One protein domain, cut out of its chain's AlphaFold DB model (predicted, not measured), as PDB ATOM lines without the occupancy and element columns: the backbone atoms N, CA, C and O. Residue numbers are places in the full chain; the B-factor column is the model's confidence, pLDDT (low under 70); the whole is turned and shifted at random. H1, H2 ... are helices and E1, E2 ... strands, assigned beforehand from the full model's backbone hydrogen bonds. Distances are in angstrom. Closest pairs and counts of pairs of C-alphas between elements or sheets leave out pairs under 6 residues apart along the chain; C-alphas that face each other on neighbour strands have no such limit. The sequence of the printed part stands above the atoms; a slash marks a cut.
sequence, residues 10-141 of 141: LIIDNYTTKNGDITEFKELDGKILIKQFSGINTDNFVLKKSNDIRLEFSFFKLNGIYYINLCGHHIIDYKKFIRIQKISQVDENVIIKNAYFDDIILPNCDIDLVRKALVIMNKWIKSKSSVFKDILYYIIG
ATOM      1  N   LEU A  10      79.250  74.441  95.471       68.12
ATOM      2  CA  LEU A  10      80.477  73.874  96.021       68.12
ATOM      3  C   LEU A  10      80.877  72.663  95.173       68.12
ATOM      4  O   LEU A  10      80.131  71.689  95.090       68.12
ATOM      5  N   ILE A  11      82.052  72.723  94.558       73.69
ATOM      6  CA  ILE A  11      82.700  71.584  93.902       73.69
ATOM      7  C   ILE A  11      83.820  71.104  94.826       73.69
ATOM      8  O   ILE A  11      84.570  71.919  95.365       73.69
ATOM      9  N   ILE A  12      83.908  69.789  95.020       68.88
ATOM     10  CA  ILE A  12      84.937  69.142  95.835       68.88
ATOM     11  C   ILE A  12      85.716  68.207  94.921       68.88
ATOM     12  O   ILE A  12      85.158  67.219  94.443       68.88
ATOM     13  N   ASP A  13      86.994  68.506  94.722       69.44
ATOM     14  CA  ASP A  13      87.912  67.693  93.933       69.44
ATOM     15  C   ASP A  13      89.060  67.211  94.832       69.44
ATOM     16  O   ASP A  13      89.637  67.976  95.605       69.44
ATOM     17  N   ASN A  14      89.399  65.924  94.751       65.50
ATOM     18  CA  ASN A  14      90.532  65.347  95.477       65.50
ATOM     19  C   ASN A  14      91.654  65.026  94.487       65.50
ATOM     20  O   ASN A  14      91.428  64.316  93.506       65.50
ATOM     21  N   TYR A  15      92.862  65.512  94.767       67.12
ATOM     22  CA  TYR A  15      94.043  65.280  93.943       67.12
ATOM     23  C   TYR A  15      95.154  64.641  94.775       67.12
ATOM     24  O   TYR A  15      95.574  65.180  95.797       67.12
ATOM     25  N   THR A  16      95.702  63.527  94.299       54.00
ATOM     26  CA  THR A  16      96.928  62.953  94.866       54.00
ATOM     27  C   THR A  16      98.127  63.602  94.183       54.00
ATOM     28  O   THR A  16      98.338  63.429  92.981       54.00
ATOM     29  N   THR A  17      98.920  64.375  94.924       58.44
ATOM     30  CA  THR A  17     100.166  64.964  94.407       58.44
ATOM     31  C   THR A  17     101.385  64.182  94.888       58.44
ATOM     32  O   THR A  17     101.303  63.397  95.829       58.44
ATOM     33  N   LYS A  18     102.561  64.430  94.290       54.53
ATOM     34  CA  LYS A  18     103.835  63.838  94.747       54.53
ATOM     35  C   LYS A  18     104.160  64.144  96.223       54.53
ATOM     36  O   LYS A  18     104.967  63.431  96.807       54.53
ATOM     37  N   ASN A  19     103.526  65.167  96.810       55.62
ATOM     38  CA  ASN A  19     103.748  65.637  98.181       55.62
ATOM     39  C   ASN A  19     102.587  65.295  99.143       55.62
ATOM     40  O   ASN A  19     102.532  65.843 100.243       55.62
ATOM     41  N   GLY A  20     101.671  64.408  98.738       60.31
ATOM     42  CA  GLY A  20     100.512  63.985  99.528       60.31
ATOM     43  C   GLY A  20      99.171  64.377  98.907       60.31
ATOM     44  O   GLY A  20      99.111  64.971  97.822       60.31
ATOM     45  N   ASP A  21      98.098  64.018  99.607       63.78
ATOM     46  CA  ASP A  21      96.727  64.306  99.193       63.78
ATOM     47  C   ASP A  21      96.403  65.787  99.404       63.78
ATOM     48  O   ASP A  21      96.604  66.338 100.490       63.78
ATOM     49  N   ILE A  22      95.912  66.432  98.348       66.88
ATOM     50  CA  ILE A  22      95.408  67.801  98.367       66.88
ATOM     51  C   ILE A  22      93.923  67.743  98.029       66.88
ATOM     52  O   ILE A  22      93.536  67.242  96.972       66.88
ATOM     53  N   THR A  23      93.090  68.299  98.902       69.12
ATOM     54  CA  THR A  23      91.674  68.524  98.596       69.12
ATOM     55  C   THR A  23      91.492  69.956  98.111       69.12
ATOM     56  O   THR A  23      91.894  70.894  98.806       69.12
ATOM     57  N   GLU A  24      90.899  70.117  96.926       77.00
ATOM     58  CA  GLU A  24      90.454  71.396  96.377       77.00
ATOM     59  C   GLU A  24      88.952  71.576  96.629       77.00
ATOM     60  O   GLU A  24      88.129  70.752  96.230       77.00
ATOM     61  N   PHE A  25      88.584  72.693  97.252       76.38
ATOM     62  CA  PHE A  25      87.193  73.127  97.366       76.38
ATOM     63  C   PHE A  25      86.992  74.366  96.519       76.38
ATOM     64  O   PHE A  25      87.712  75.345  96.708       76.38
ATOM     65  N   LYS A  26      86.008  74.346  95.623       78.44
ATOM     66  CA  LYS A  26      85.701  75.461  94.733       78.44
ATOM     67  C   LYS A  26      84.281  75.968  94.979       78.44
ATOM     68  O   LYS A  26      83.325  75.244  94.727       78.44
ATOM     69  N   GLU A  27      84.156  77.210  95.438       79.06
ATOM     70  CA  GLU A  27      82.882  77.901  95.691       79.06
ATOM     71  C   GLU A  27      82.765  79.122  94.770       79.06
ATOM     72  O   GLU A  27      83.747  79.840  94.560       79.06
ATOM     73  N   LEU A  28      81.583  79.361  94.200       76.25
ATOM     74  CA  LEU A  28      81.261  80.625  93.536       76.25
ATOM     75  C   LEU A  28      80.310  81.417  94.433       76.25
ATOM     76  O   LEU A  28      79.192  80.974  94.632       76.25
ATOM     77  N   ASP A  29      80.739  82.577  94.927       71.00
ATOM     78  CA  ASP A  29      79.885  83.531  95.649       71.00
ATOM     79  C   ASP A  29      79.728  84.789  94.789       71.00
ATOM     80  O   ASP A  29      80.649  85.609  94.648       71.00
ATOM     81  N   GLY A  30      78.577  84.903  94.126       77.62
ATOM     82  CA  GLY A  30      78.310  85.957  93.152       77.62
ATOM     83  C   GLY A  30      79.330  85.968  92.003       77.62
ATOM     84  O   GLY A  30      79.275  85.140  91.097       77.62
ATOM     85  N   LYS A  31      80.254  86.941  92.009       80.56
ATOM     86  CA  LYS A  31      81.331  87.090  90.999       80.56
ATOM     87  C   LYS A  31      82.712  86.647  91.500       80.56
ATOM     88  O   LYS A  31      83.704  86.866  90.801       80.56
ATOM     89  N   ILE A  32      82.797  86.096  92.711       84.69
ATOM     90  CA  ILE A  32      84.056  85.688  93.337       84.69
ATOM     91  C   ILE A  32      84.137  84.168  93.331       84.69
ATOM     92  O   ILE A  32      83.314  83.481  93.927       84.69
ATOM     93  N   LEU A  33      85.175  83.655  92.686       86.94
ATOM     94  CA  LEU A  33      85.577  82.268  92.784       86.94
ATOM     95  C   LEU A  33      86.504  82.085  93.982       86.94
ATOM     96  O   LEU A  33      87.489  82.807  94.113       86.94
ATOM     97  N   ILE A  34      86.230  81.089  94.810       88.25
ATOM     98  CA  ILE A  34      87.032  80.723  95.974       88.25
ATOM     99  C   ILE A  34      87.565  79.322  95.722       88.25
ATOM    100  O   ILE A  34      86.792  78.427  95.400       88.25
ATOM    101  N   LYS A  35      88.873  79.131  95.868       88.50
ATOM    102  CA  LYS A  35      89.532  77.827  95.878       88.50
ATOM    103  C   LYS A  35      90.248  77.646  97.210       88.50
ATOM    104  O   LYS A  35      91.021  78.523  97.594       88.50
ATOM    105  N   GLN A  36      90.020  76.540  97.901       87.06
ATOM    106  CA  GLN A  36      90.785  76.147  99.085       87.06
ATOM    107  C   GLN A  36      91.592  74.895  98.766       87.06
ATOM    108  O   GLN A  36      91.017  73.935  98.277       87.06
ATOM    109  N   PHE A  37      92.880  74.895  99.100       84.06
ATOM    110  CA  PHE A  37      93.772  73.744  98.996       84.06
ATOM    111  C   PHE A  37      94.267  73.366 100.388       84.06
ATOM    112  O   PHE A  37      95.020  74.123 101.011       84.06
ATOM    113  N   SER A  38      93.858  72.200 100.871       77.62
ATOM    114  CA  SER A  38      94.305  71.674 102.162       77.62
ATOM    115  C   SER A  38      95.532  70.782 101.984       77.62
ATOM    116  O   SER A  38      95.511  69.870 101.163       77.62
ATOM    117  N   GLY A  39      96.596  71.047 102.744       69.38
ATOM    118  CA  GLY A  39      97.823  70.247 102.791       69.38
ATOM    119  C   GLY A  39      98.277  69.968 104.227       69.38
ATOM    120  O   GLY A  39      97.636  70.370 105.201       69.38
ATOM    121  N   ILE A  40      99.413  69.283 104.389       64.19
ATOM    122  CA  ILE A  40      99.950  68.943 105.716       64.19
ATOM    123  C   ILE A  40     100.312  70.240 106.461       64.19
ATOM    124  O   ILE A  40     101.219  70.968 106.063       64.19
ATOM    125  N   ASN A  41      99.587  70.530 107.546       67.88
ATOM    126  CA  ASN A  41      99.744  71.709 108.419       67.88
ATOM    127  C   ASN A  41      99.520  73.087 107.769       67.88
ATOM    128  O   ASN A  41      99.758  74.106 108.426       67.88
ATOM    129  N   THR A  42      99.045  73.138 106.522       80.06
ATOM    130  CA  THR A  42      98.769  74.393 105.814       80.06
ATOM    131  C   THR A  42      97.443  74.314 105.067       80.06
ATOM    132  O   THR A  42      97.157  73.326 104.399       80.06
ATOM    133  N   ASP A  43      96.627  75.359 105.181       87.62
ATOM    134  CA  ASP A  43      95.396  75.514 104.402       87.62
ATOM    135  C   ASP A  43      95.541  76.784 103.553       87.62
ATOM    136  O   ASP A  43      95.716  77.878 104.094       87.62
ATOM    137  N   ASN A  44      95.514  76.641 102.229       91.25
ATOM    138  CA  ASN A  44      95.735  77.719 101.265       91.25
ATOM    139  C   ASN A  44      94.413  78.133 100.625       91.25
ATOM    140  O   ASN A  44      93.572  77.289 100.333       91.25
ATOM    141  N   PHE A  45      94.245  79.421 100.367       93.06
ATOM    142  CA  PHE A  45      93.031  80.013  99.833       93.06
ATOM    143  C   PHE A  45      93.369  80.946  98.682       93.06
ATOM    144  O   PHE A  45      94.278  81.772  98.767       93.06
ATOM    145  N   VAL A  46      92.592  80.833  97.615       93.12
ATOM    146  CA  VAL A  46      92.679  81.672  96.429       93.12
ATOM    147  C   VAL A  46      91.293  82.211  96.134       93.12
ATOM    148  O   VAL A  46      90.383  81.449  95.821       93.12
ATOM    149  N   LEU A  47      91.130  83.525  96.214       93.75
ATOM    150  CA  LEU A  47      89.917  84.215  95.799       93.75
ATOM    151  C   LEU A  47      90.204  84.947  94.494       93.75
ATOM    152  O   LEU A  47      91.221  85.627  94.380       93.75
ATOM    153  N   LYS A  48      89.317  84.826  93.510       92.12
ATOM    154  CA  LYS A  48      89.495  85.402  92.176       92.12
ATOM    155  C   LYS A  48      88.189  86.013  91.669       92.12
ATOM    156  O   LYS A  48      87.155  85.353  91.707       92.12
ATOM    157  N   LYS A  49      88.232  87.249  91.166       89.06
ATOM    158  CA  LYS A  49      87.129  87.874  90.411       89.06
ATOM    159  C   LYS A  49      87.253  87.562  88.910       89.06
ATOM    160  O   LYS A  49      88.304  87.148  88.423       89.06
ATOM    161  N   SER A  50      86.175  87.774  88.155       76.81
ATOM    162  CA  SER A  50      86.121  87.517  86.703       76.81
ATOM    163  C   SER A  50      87.069  88.380  85.856       76.81
ATOM    164  O   SER A  50      87.306  88.053  84.702       76.81
ATOM    165  N   ASN A  51      87.594  89.475  86.408       81.94
ATOM    166  CA  ASN A  51      88.555  90.388  85.779       81.94
ATOM    167  C   ASN A  51      90.018  90.052  86.130       81.94
ATOM    168  O   ASN A  51      90.863  90.937  86.151       81.94
ATOM    169  N   ASP A  52      90.293  88.795  86.479       82.25
ATOM    170  CA  ASP A  52      91.606  88.276  86.880       82.25
ATOM    171  C   ASP A  52      92.233  88.855  88.161       82.25
ATOM    172  O   ASP A  52      93.266  88.347  88.601       82.25
ATOM    173  N   ILE A  53      91.576  89.799  88.843       90.62
ATOM    174  CA  ILE A  53      91.989  90.244  90.180       90.62
ATOM    175  C   ILE A  53      91.912  89.058  91.151       90.62
ATOM    176  O   ILE A  53      90.879  88.383  91.259       90.62
ATOM    177  N   ARG A  54      93.009  88.817  91.876       93.06
ATOM    178  CA  ARG A  54      93.189  87.674  92.776       93.06
ATOM    179  C   ARG A  54      93.697  88.124  94.143       93.06
ATOM    180  O   ARG A  54      94.509  89.033  94.250       93.06
ATOM    181  N   LEU A  55      93.243  87.435  95.182       94.50
ATOM    182  CA  LEU A  55      93.772  87.526  96.534       94.50
ATOM    183  C   LEU A  55      94.100  86.122  97.029       94.50
ATOM    184  O   LEU A  55      93.271  85.216  96.952       94.50
ATOM    185  N   GLU A  56      95.309  85.948  97.544       94.19
ATOM    186  CA  GLU A  56      95.785  84.670  98.057       94.19
ATOM    187  C   GLU A  56      96.133  84.802  99.524       94.19
ATOM    188  O   GLU A  56      96.732  85.795  99.940       94.19
ATOM    189  N   PHE A  57      95.797  83.791 100.309       94.50
ATOM    190  CA  PHE A  57      96.312  83.687 101.660       94.50
ATOM    191  C   PHE A  57      96.424  82.238 102.097       94.50
ATOM    192  O   PHE A  57      95.731  81.367 101.581       94.50
ATOM    193  N   SER A  58      97.269  81.969 103.081       92.81
ATOM    194  CA  SER A  58      97.340  80.656 103.706       92.81
ATOM    195  C   SER A  58      97.426  80.756 105.214       92.81
ATOM    196  O   SER A  58      97.946  81.726 105.763       92.81
ATOM    197  N   PHE A  59      96.893  79.740 105.882       91.69
ATOM    198  CA  PHE A  59      97.038  79.551 107.312       91.69
ATOM    199  C   PHE A  59      98.078  78.487 107.603       91.69
ATOM    200  O   PHE A  59      98.078  77.419 106.994       91.69
ATOM    201  N   PHE A  60      98.894  78.750 108.614       87.81
ATOM    202  CA  PHE A  60      99.771  77.753 109.210       87.81
ATOM    203  C   PHE A  60      99.908  77.999 110.710       87.81
ATOM    204  O   PHE A  60      99.629  79.090 111.218       87.81
ATOM    205  N   LYS A  61     100.293  76.955 111.443       86.94
ATOM    206  CA  LYS A  61     100.413  76.991 112.901       86.94
ATOM    207  C   LYS A  61     101.856  76.735 113.303       86.94
ATOM    208  O   LYS A  61     102.427  75.719 112.923       86.94
ATOM    209  N   LEU A  62     102.417  77.628 114.110       83.56
ATOM    210  CA  LEU A  62     103.772  77.498 114.641       83.56
ATOM    211  C   LEU A  62     103.741  77.780 116.143       83.56
ATOM    212  O   LEU A  62     103.222  78.808 116.576       83.56
ATOM    213  N   ASN A  63     104.227  76.831 116.949       85.12
ATOM    214  CA  ASN A  63     104.227  76.900 118.418       85.12
ATOM    215  C   ASN A  63     102.863  77.277 119.030       85.12
ATOM    216  O   ASN A  63     102.772  78.099 119.936       85.12
ATOM    217  N   GLY A  64     101.769  76.711 118.509       81.06
ATOM    218  CA  GLY A  64     100.425  76.997 119.024       81.06
ATOM    219  C   GLY A  64      99.773  78.276 118.481       81.06
ATOM    220  O   GLY A  64      98.570  78.453 118.670       81.06
ATOM    221  N   ILE A  65     100.519  79.128 117.775       85.50
ATOM    222  CA  ILE A  65     100.050  80.408 117.231       85.50
ATOM    223  C   ILE A  65      99.665  80.229 115.761       85.50
ATOM    224  O   ILE A  65     100.384  79.582 115.000       85.50
ATOM    225  N   TYR A  66      98.523  80.798 115.372       90.19
ATOM    226  CA  TYR A  66      98.077  80.834 113.980       90.19
ATOM    227  C   TYR A  66      98.651  82.051 113.267       90.19
ATOM    228  O   TYR A  66      98.466  83.185 113.713       90.19
ATOM    229  N   TYR A  67      99.285  81.796 112.131       91.69
ATOM    230  CA  TYR A  67      99.801  82.810 111.230       91.69
ATOM    231  C   TYR A  67      99.021  82.791 109.922       91.69
ATOM    232  O   TYR A  67      98.540  81.742 109.486       91.69
ATOM    233  N   ILE A  68      98.919  83.964 109.306       93.25
ATOM    234  CA  ILE A  68      98.479  84.132 107.926       93.25
ATOM    235  C   ILE A  68      99.690  84.513 107.089       93.25
ATOM    236  O   ILE A  68     100.408  85.438 107.461       93.25
ATOM    237  N   ASN A  69      99.888  83.835 105.959       92.19
ATOM    238  CA  ASN A  69     100.647  84.385 104.842       92.19
ATOM    239  C   ASN A  69      99.668  85.080 103.891       92.19
ATOM    240  O   ASN A  69      98.812  84.404 103.325       92.19
ATOM    241  N   LEU A  70      99.762  86.398 103.725       91.94
ATOM    242  CA  LEU A  70      98.922  87.169 102.806       91.94
ATOM    243  C   LEU A  70      99.710  87.508 101.534       91.94
ATOM    244  O   LEU A  70     100.801  88.080 101.600       91.94
ATOM    245  N   CYS A  71      99.157  87.132 100.381       87.75
ATOM    246  CA  CYS A  71      99.732  87.302  99.044       87.75
ATOM    247  C   CYS A  71     101.164  86.771  98.873       87.75
ATOM    248  O   CYS A  71     101.866  87.231  97.983       87.75
ATOM    249  N   GLY A  72     101.632  85.846  99.715       80.00
ATOM    250  CA  GLY A  72     102.995  85.307  99.639       80.00
ATOM    251  C   GLY A  72     104.082  86.201 100.248       80.00
ATOM    252  O   GLY A  72     105.240  85.793 100.263       80.00
ATOM    253  N   HIS A  73     103.730  87.382 100.767       78.69
ATOM    254  CA  HIS A  73     104.700  88.393 101.209       78.69
ATOM    255  C   HIS A  73     104.625  88.694 102.708       78.69
ATOM    256  O   HIS A  73     105.638  89.041 103.316       78.69
ATOM    257  N   HIS A  74     103.451  88.554 103.328       77.50
ATOM    258  CA  HIS A  74     103.259  88.967 104.716       77.50
ATOM    259  C   HIS A  74     102.924  87.784 105.614       77.50
ATOM    260  O   HIS A  74     101.804  87.287 105.561       77.50
ATOM    261  N   ILE A  75     103.861  87.380 106.477       85.38
ATOM    262  CA  ILE A  75     103.617  86.419 107.561       85.38
ATOM    263  C   ILE A  75     103.223  87.182 108.825       85.38
ATOM    264  O   ILE A  75     104.034  87.908 109.397       85.38
ATOM    265  N   ILE A  76     101.978  87.014 109.272       90.75
ATOM    266  CA  ILE A  76     101.400  87.829 110.345       90.75
ATOM    267  C   ILE A  76     100.674  86.943 111.355       90.75
ATOM    268  O   ILE A  76      99.890  86.074 110.979       90.75
ATOM    269  N   ASP A  77     100.896  87.193 112.649       91.75
ATOM    270  CA  ASP A  77     100.065  86.632 113.722       91.75
ATOM    271  C   ASP A  77      98.601  87.033 113.496       91.75
ATOM    272  O   ASP A  77      98.253  88.219 113.526       91.75
ATOM    273  N   TYR A  78      97.732  86.037 113.317       91.38
ATOM    274  CA  TYR A  78      96.318  86.251 113.035       91.38
ATOM    275  C   TYR A  78      95.625  87.127 114.085       91.38
ATOM    276  O   TYR A  78      94.823  87.995 113.737       91.38
ATOM    277  N   LYS A  79      95.944  86.948 115.376       90.44
ATOM    278  CA  LYS A  79      95.301  87.701 116.468       90.44
ATOM    279  C   LYS A  79      95.612  89.192 116.398       90.44
ATOM    280  O   LYS A  79      94.779  90.003 116.804       90.44
ATOM    281  N   LYS A  80      96.801  89.545 115.908       91.56
ATOM    282  CA  LYS A  80      97.190  90.935 115.644       91.56
ATOM    283  C   LYS A  80      96.587  91.413 114.326       91.56
ATOM    284  O   LYS A  80      96.030  92.507 114.274       91.56
ATOM    285  N   PHE A  81      96.615  90.565 113.296       91.38
ATOM    286  CA  PHE A  81      96.092  90.888 111.971       91.38
ATOM    287  C   PHE A  81      94.629  91.333 111.994       91.38
ATOM    288  O   PHE A  81      94.302  92.359 111.409       91.38
ATOM    289  N   ILE A  82      93.761  90.637 112.735       90.12
ATOM    290  CA  ILE A  82      92.330  90.980 112.796       90.12
ATOM    291  C   ILE A  82      92.021  92.314 113.488       90.12
ATOM    292  O   ILE A  82      90.887  92.783 113.419       90.12
ATOM    293  N   ARG A  83      92.997  92.949 114.152       91.19
ATOM    294  CA  ARG A  83      92.846  94.283 114.763       91.19
ATOM    295  C   ARG A  83      93.013  95.388 113.711       91.19
ATOM    296  O   ARG A  83      93.803  96.318 113.869       91.19
ATOM    297  N   ILE A  84      92.265  95.238 112.620       92.31
ATOM    298  CA  ILE A  84      92.226  96.150 111.480       92.31
ATOM    299  C   ILE A  84      91.553  97.450 111.914       92.31
ATOM    300  O   ILE A  84      90.447  97.439 112.450       92.31
ATOM    301  N   GLN A  85      92.219  98.571 111.659       95.56
ATOM    302  CA  GLN A  85      91.685  99.904 111.928       95.56
ATOM    303  C   GLN A  85      90.875 100.430 110.742       95.56
ATOM    304  O   GLN A  85      89.816 101.025 110.922       95.56
ATOM    305  N   LYS A  86      91.376 100.222 109.519       95.81
ATOM    306  CA  LYS A  86      90.738 100.697 108.289       95.81
ATOM    307  C   LYS A  86      91.147  99.836 107.102       95.81
ATOM    308  O   LYS A  86      92.293  99.414 107.013       95.81
ATOM    309  N   ILE A  87      90.217  99.639 106.174       96.56
ATOM    310  CA  ILE A  87      90.483  99.082 104.845       96.56
ATOM    311  C   ILE A  87      90.009 100.116 103.830       96.56
ATOM    312  O   ILE A  87      88.874 100.591 103.927       96.56
ATOM    313  N   SER A  88      90.862 100.483 102.882       97.12
ATOM    314  CA  SER A  88      90.531 101.460 101.843       97.12
ATOM    315  C   SER A  88      91.098 101.055 100.493       97.12
ATOM    316  O   SER A  88      92.241 100.614 100.421       97.12
ATOM    317  N   GLN A  89      90.309 101.262  99.440       97.25
ATOM    318  CA  GLN A  89      90.779 101.226  98.058       97.25
ATOM    319  C   GLN A  89      91.508 102.541  97.753       97.25
ATOM    320  O   GLN A  89      90.975 103.614  98.051       97.25
ATOM    321  N   VAL A  90      92.705 102.456  97.184       96.25
ATOM    322  CA  VAL A  90      93.483 103.589  96.669       96.25
ATOM    323  C   VAL A  90      94.016 103.172  95.305       96.25
ATOM    324  O   VAL A  90      94.860 102.282  95.224       96.25
ATOM    325  N   ASP A  91      93.483 103.782  94.249       94.31
ATOM    326  CA  ASP A  91      93.721 103.377  92.863       94.31
ATOM    327  C   ASP A  91      93.484 101.862  92.676       94.31
ATOM    328  O   ASP A  91      92.440 101.330  93.069       94.31
ATOM    329  N   GLU A  92      94.461 101.148  92.125       92.94
ATOM    330  CA  GLU A  92      94.424  99.698  91.899       92.94
ATOM    331  C   GLU A  92      94.779  98.877  93.154       92.94
ATOM    332  O   GLU A  92      94.789  97.649  93.118       92.94
ATOM    333  N   ASN A  93      95.064  99.530  94.284       94.81
ATOM    334  CA  ASN A  93      95.577  98.881  95.486       94.81
ATOM    335  C   ASN A  93      94.564  98.920  96.635       94.81
ATOM    336  O   ASN A  93      93.771  99.854  96.780       94.81
ATOM    337  N   VAL A  94      94.651  97.938  97.533       96.19
ATOM    338  CA  VAL A  94      93.948  97.975  98.823       96.19
ATOM    339  C   VAL A  94      94.951  98.203  99.941       96.19
ATOM    340  O   VAL A  94      95.934  97.479 100.056       96.19
ATOM    341  N   ILE A  95      94.671  99.178 100.800       96.50
ATOM    342  CA  ILE A  95      95.464  99.463 101.995       96.50
ATOM    343  C   ILE A  95      94.699  98.978 103.226       96.50
ATOM    344  O   ILE A  95      93.558  99.390 103.458       96.50
ATOM    345  N   ILE A  96      95.337  98.124 104.027       95.31
ATOM    346  CA  ILE A  96      94.844  97.647 105.322       95.31
ATOM    347  C   ILE A  96      95.694  98.293 106.416       95.31
ATOM    348  O   ILE A  96      96.851  97.926 106.616       95.31
ATOM    349  N   LYS A  97      95.098  99.229 107.155       95.56
ATOM    350  CA  LYS A  97      95.713  99.834 108.340       95.56
ATOM    351  C   LYS A  97      95.503  98.941 109.551       95.56
ATOM    352  O   LYS A  97      94.374  98.499 109.809       95.56
ATOM    353  N   ASN A  98      96.553  98.717 110.330       92.62
ATOM    354  CA  ASN A  98      96.503  97.897 111.535       92.62
ATOM    355  C   ASN A  98      97.208  98.593 112.701       92.62
ATOM    356  O   ASN A  98      98.127  99.376 112.518       92.62
ATOM    357  N   ALA A  99      96.773  98.295 113.923       88.62
ATOM    358  CA  ALA A  99      97.351  98.890 115.125       88.62
ATOM    359  C   ALA A  99      98.724  98.308 115.533       88.62
ATOM    360  O   ALA A  99      99.366  98.865 116.419       88.62
ATOM    361  N   TYR A 100      99.144  97.170 114.969       89.81
ATOM    362  CA  TYR A 100     100.292  96.379 115.445       89.81
ATOM    363  C   TYR A 100     101.469  96.310 114.477       89.81
ATOM    364  O   TYR A 100     102.524  95.807 114.860       89.81
ATOM    365  N   PHE A 101     101.280  96.733 113.235       86.38
ATOM    366  CA  PHE A 101     102.276  96.672 112.174       86.38
ATOM    367  C   PHE A 101     101.955  97.739 111.126       86.38
ATOM    368  O   PHE A 101     100.855  98.296 111.132       86.38
ATOM    369  N   ASP A 102     102.920  98.010 110.249       89.25
ATOM    370  CA  ASP A 102     102.786  99.004 109.186       89.25
ATOM    371  C   ASP A 102     101.631  98.680 108.228       89.25
ATOM    372  O   ASP A 102     101.197  97.534 108.103       89.25
ATOM    373  N   ASP A 103     101.133  99.703 107.535       91.31
ATOM    374  CA  ASP A 103     100.051  99.554 106.562       91.31
ATOM    375  C   ASP A 103     100.381  98.441 105.546       91.31
ATOM    376  O   ASP A 103     101.400  98.481 104.855       91.31
ATOM    377  N   ILE A 104      99.494  97.448 105.427       92.69
ATOM    378  CA  ILE A 104      99.627  96.402 104.408       92.69
ATOM    379  C   ILE A 104      99.050  96.949 103.113       92.69
ATOM    380  O   ILE A 104      97.878  97.334 103.066       92.69
ATOM    381  N   ILE A 105      99.852  96.924 102.056       93.81
ATOM    382  CA  ILE A 105      99.442  97.336 100.718       93.81
ATOM    383  C   ILE A 105      99.302  96.082  99.862       93.81
ATOM    384  O   ILE A 105     100.263  95.346  99.658       93.81
ATOM    385  N   LEU A 106      98.094  95.842  99.363       93.38
ATOM    386  CA  LEU A 106      97.776  94.747  98.458       93.38
ATOM    387  C   LEU A 106      97.680  95.303  97.035       93.38
ATOM    388  O   LEU A 106      96.696  95.986  96.731       93.38
ATOM    389  N   PRO A 107      98.689  95.055  96.182       92.50
ATOM    390  CA  PRO A 107      98.708  95.595  94.834       92.50
ATOM    391  C   PRO A 107      97.710  94.883  93.924       92.50
ATOM    392  O   PRO A 107      97.501  93.679  94.080       92.50
ATOM    393  N   ASN A 108      97.128  95.618  92.968       92.56
ATOM    394  CA  ASN A 108      96.129  95.106  92.018       92.56
ATOM    395  C   ASN A 108      95.069  94.239  92.721       92.56
ATOM    396  O   ASN A 108      94.859  93.067  92.398       92.56
ATOM    397  N   CYS A 109      94.473  94.802  93.768       92.44
ATOM    398  CA  CYS A 109      93.535  94.115  94.636       92.44
ATOM    399  C   CYS A 109      92.247  94.923  94.760       92.44
ATOM    400  O   CYS A 109      92.204  96.133  94.538       92.44
ATOM    401  N   ASP A 110      91.187  94.229  95.147       93.06
ATOM    402  CA  ASP A 110      89.852  94.785  95.266       93.06
ATOM    403  C   ASP A 110      89.340  94.606  96.697       93.06
ATOM    404  O   ASP A 110      89.440  93.525  97.291       93.06
ATOM    405  N   ILE A 111      88.781  95.679  97.257       94.19
ATOM    406  CA  ILE A 111      88.297  95.707  98.639       94.19
ATOM    407  C   ILE A 111      87.262  94.612  98.950       94.19
ATOM    408  O   ILE A 111      87.217  94.125 100.084       94.19
ATOM    409  N   ASP A 112      86.459  94.176  97.978       91.81
ATOM    410  CA  ASP A 112      85.482  93.104  98.181       91.81
ATOM    411  C   ASP A 112      86.160  91.747  98.365       91.81
ATOM    412  O   ASP A 112      85.719  90.950  99.196       91.81
ATOM    413  N   LEU A 113      87.259  91.489  97.642       93.75
ATOM    414  CA  LEU A 113      88.056  90.274  97.835       93.75
ATOM    415  C   LEU A 113      88.653  90.252  99.238       93.75
ATOM    416  O   LEU A 113      88.579  89.226  99.911       93.75
ATOM    417  N   VAL A 114      89.172  91.389  99.712       94.62
ATOM    418  CA  VAL A 114      89.708  91.512 101.076       94.62
ATOM    419  C   VAL A 114      88.619  91.262 102.116       94.62
ATOM    420  O   VAL A 114      88.814  90.474 103.041       94.62
ATOM    421  N   ARG A 115      87.435  91.865 101.957       93.25
ATOM    422  CA  ARG A 115      86.297  91.635 102.864       93.25
ATOM    423  C   ARG A 115      85.869  90.170 102.882       93.25
ATOM    424  O   ARG A 115      85.686  89.606 103.961       93.25
ATOM    425  N   LYS A 116      85.750  89.535 101.713       93.06
ATOM    426  CA  LYS A 116      85.394  88.113 101.613       93.06
ATOM    427  C   LYS A 116      86.478  87.223 102.226       93.06
ATOM    428  O   LYS A 116      86.143  86.304 102.973       93.06
ATOM    429  N   ALA A 117      87.756  87.530 102.007       93.69
ATOM    430  CA  ALA A 117      88.868  86.824 102.634       93.69
ATOM    431  C   ALA A 117      88.793  86.895 104.164       93.69
ATOM    432  O   ALA A 117      88.890  85.859 104.813       93.69
ATOM    433  N   LEU A 118      88.511  88.063 104.748       93.81
ATOM    434  CA  LEU A 118      88.347  88.206 106.202       93.81
ATOM    435  C   LEU A 118      87.195  87.356 106.758       93.81
ATOM    436  O   LEU A 118      87.319  86.770 107.836       93.81
ATOM    437  N   VAL A 119      86.087  87.240 106.020       91.94
ATOM    438  CA  VAL A 119      84.978  86.347 106.391       91.94
ATOM    439  C   VAL A 119      85.427  84.884 106.377       91.94
ATOM    440  O   VAL A 119      85.156  84.160 107.338       91.94
ATOM    441  N   ILE A 120      86.128  84.451 105.325       91.75
ATOM    442  CA  ILE A 120      86.653  83.080 105.205       91.75
ATOM    443  C   ILE A 120      87.656  82.793 106.325       91.75
ATOM    444  O   ILE A 120      87.527  81.784 107.015       91.75
ATOM    445  N   MET A 121      88.589  83.711 106.573       92.31
ATOM    446  CA  MET A 121      89.583  83.619 107.641       92.31
ATOM    447  C   MET A 121      88.929  83.420 109.013       92.31
ATOM    448  O   MET A 121      89.296  82.511 109.760       92.31
ATOM    449  N   ASN A 122      87.910  84.222 109.330       90.44
ATOM    450  CA  ASN A 122      87.178  84.112 110.587       90.44
ATOM    451  C   ASN A 122      86.426  82.778 110.708       90.44
ATOM    452  O   ASN A 122      86.468  82.141 111.764       90.44
ATOM    453  N   LYS A 123      85.754  82.331 109.638       89.75
ATOM    454  CA  LYS A 123      85.062  81.031 109.612       89.75
ATOM    455  C   LYS A 123      86.042  79.871 109.818       89.75
ATOM    456  O   LYS A 123      85.768  78.993 110.633       89.75
ATOM    457  N   TRP A 124      87.188  79.899 109.141       89.38
ATOM    458  CA  TRP A 124      88.211  78.858 109.244       89.38
ATOM    459  C   TRP A 124      88.826  78.787 110.646       89.38
ATOM    460  O   TRP A 124      88.898  77.715 111.241       89.38
ATOM    461  N   ILE A 125      89.197  79.924 111.245       87.12
ATOM    462  CA  ILE A 125      89.749  79.926 112.611       87.12
ATOM    463  C   ILE A 125      88.728  79.394 113.625       87.12
ATOM    464  O   ILE A 125      89.088  78.630 114.527       87.12
ATOM    465  N   LYS A 126      87.447  79.752 113.469       87.25
ATOM    466  CA  LYS A 126      86.370  79.226 114.318       87.25
ATOM    467  C   LYS A 126      86.220  77.711 114.185       87.25
ATOM    468  O   LYS A 126      86.107  77.055 115.218       87.25
ATOM    469  N   SER A 127      86.276  77.162 112.968       84.50
ATOM    470  CA  SER A 127      86.148  75.712 112.756       84.50
ATOM    471  C   SER A 127      87.312  74.927 113.360       84.50
ATOM    472  O   SER A 127      87.107  73.857 113.923       84.50
ATOM    473  N   LYS A 128      88.538  75.467 113.347       82.44
ATOM    474  CA  LYS A 128      89.658  74.819 114.048       82.44
ATOM    475  C   LYS A 128      89.489  74.884 115.569       82.44
ATOM    476  O   LYS A 128      89.776  73.904 116.248       82.44
ATOM    477  N   SER A 129      88.993  75.998 116.116       72.19
ATOM    478  CA  SER A 129      88.747  76.116 117.561       72.19
ATOM    479  C   SER A 129      87.637  75.193 118.067       72.19
ATOM    480  O   SER A 129      87.746  74.733 119.203       72.19
ATOM    481  N   SER A 130      86.573  74.960 117.290       62.25
ATOM    482  CA  SER A 130      85.508  74.026 117.676       62.25
ATOM    483  C   SER A 130      86.021  72.592 117.677       62.25
ATOM    484  O   SER A 130      85.875  71.917 118.684       62.25
ATOM    485  N   VAL A 131      86.773  72.190 116.646       61.16
ATOM    486  CA  VAL A 131      87.383  70.850 116.581       61.16
ATOM    487  C   VAL A 131      88.278  70.569 117.795       61.16
ATOM    488  O   VAL A 131      88.225  69.477 118.351       61.16
ATOM    489  N   PHE A 132      89.056  71.549 118.273       59.19
ATOM    490  CA  PHE A 132      89.837  71.373 119.507       59.19
ATOM    491  C   PHE A 132      88.966  71.183 120.756       59.19
ATOM    492  O   PHE A 132      89.334  70.395 121.624       59.19
ATOM    493  N   LYS A 133      87.836  71.892 120.868       55.00
ATOM    494  CA  LYS A 133      86.900  71.720 121.991       55.00
ATOM    495  C   LYS A 133      86.203  70.365 121.936       55.00
ATOM    496  O   LYS A 133      86.072  69.727 122.974       55.00
ATOM    497  N   ASP A 134      85.822  69.926 120.743       53.22
ATOM    498  CA  ASP A 134      85.142  68.651 120.532       53.22
ATOM    499  C   ASP A 134      86.088  67.483 120.853       53.22
ATOM    500  O   ASP A 134      85.726  66.592 121.614       53.22
ATOM    501  N   ILE A 135      87.346  67.527 120.397       58.75
ATOM    502  CA  ILE A 135      88.368  66.530 120.770       58.75
ATOM    503  C   ILE A 135      88.608  66.520 122.287       58.75
ATOM    504  O   ILE A 135      88.713  65.452 122.884       58.75
ATOM    505  N   LEU A 136      88.678  67.692 122.927       53.25
ATOM    506  CA  LEU A 136      88.866  67.780 124.377       53.25
ATOM    507  C   LEU A 136      87.690  67.159 125.143       53.25
ATOM    508  O   LEU A 136      87.913  66.471 126.137       53.25
ATOM    509  N   TYR A 137      86.461  67.365 124.664       46.56
ATOM    510  CA  TYR A 137      85.255  66.759 125.226       46.56
ATOM    511  C   TYR A 137      85.305  65.227 125.172       46.56
ATOM    512  O   TYR A 137      84.937  64.585 126.145       46.56
ATOM    513  N   TYR A 138      85.824  64.641 124.090       53.94
ATOM    514  CA  TYR A 138      85.957  63.184 123.955       53.94
ATOM    515  C   TYR A 138      87.150  62.565 124.708       53.94
ATOM    516  O   TYR A 138      87.201  61.347 124.845       53.94
ATOM    517  N   ILE A 139      88.133  63.363 125.142       56.09
ATOM    518  CA  ILE A 139      89.312  62.874 125.889       56.09
ATOM    519  C   ILE A 139      89.134  63.043 127.404       56.09
ATOM    520  O   ILE A 139      89.685  62.261 128.177       56.09
ATOM    521  N   ILE A 140      88.425  64.092 127.831       56.62
ATOM    522  CA  ILE A 140      88.228  64.433 129.250       56.62
ATOM    523  C   ILE A 140      86.830  64.028 129.753       56.62
ATOM    524  O   ILE A 140      86.640  63.917 130.964       56.62
ATOM    525  N   GLY A 141      85.865  63.817 128.852       42.62
ATOM    526  CA  GLY A 141      84.553  63.231 129.152       42.62
ATOM    527  C   GLY A 141      84.559  61.717 129.015       42.62
ATOM    528  O   GLY A 141      83.800  61.084 129.780       42.62
TER     529      GLY A 141
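This is residues 10 to 141 of the 141 residues of an uncharacterized protein of viral metagenome (UniProt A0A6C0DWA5). A twisted sheet of seven strands, E1 to E7, is covered on one face by the long helix H2, which packs on it with residues 112 to 125, while residues 126 to 141, of which 126 to 140 belong to H2, stick out past it. A small three-stranded sheet, E8 to E10, sits by the beginning of H2, and the short helix H1 joins the two sheets along the chain. The printed part has 132 residues, with ten named strands and two named helices in the order E1 to E7, H1, E8 to E10, H2; both sheets run in chain order and are antiparallel, and the class is mixed, helices and strands. The whole is compact, with a radius of gyration of the C-alphas of 16.0 A, yet elongated, with spans of 53 by 34 by 28 A.

E1 is residues 10 to 17, with C-alpha 10 at (80.477, 73.874, 96.021). E2 is residues 20 to 29, 28.7 A long; E3 is 32 to 39; E4 is 42 to 49; E5 is 54 to 62, 26.3 A long; E6 is 65 to 70; E7 is 74 to 77. H1 is residues 78 to 81. E8 is 84 to 90, E9 is 93 to 98 and E10 is 104 to 106. H2, residues 111 to 140, is 43.8 A long, from (88.297, 95.707, 98.639) to (88.228, 64.433, 129.250).

E1 to E7 form a meander, each strand the antiparallel neighbour of the one before, with E1 and E7 as edge strands. In the hairpin E1 and E2, N 13 and O 24 are 2.9 A apart, within hydrogen-bond range; in the hairpin E4 and E5, N 45 and O 57 are at 2.7 A. H1 and H2 are on the same face of this sheet, but apart from each other. The closest C-alphas of E5 and H2, Leu 55 and Leu 113, are 6.5 A apart. H1 has a height over the sheet of 7.0 A and is over none of its strands. E8, E9 and E10 form a second meander; N 95 and O 88 are at 2.8 A, and N 96 and O 104 at 2.8 A. H2 is also on this sheet, and the closest C-alphas of E8 and H2, Gln 89 and Ile 111, are 6.1 A apart. In H2 every O i to N i+4 pair is within hydrogen-bond range; H1 is too short for such a pair.

The C-alphas farthest apart, of Asp 91 and Gly 141, are 54.9 A apart. The printed part has no cut, and each link is tight. Mean pLDDT of the printed part is 82.7; it is under 70 at residue 10 and residues 12 to 23, 39 to 41 and 130 to 141.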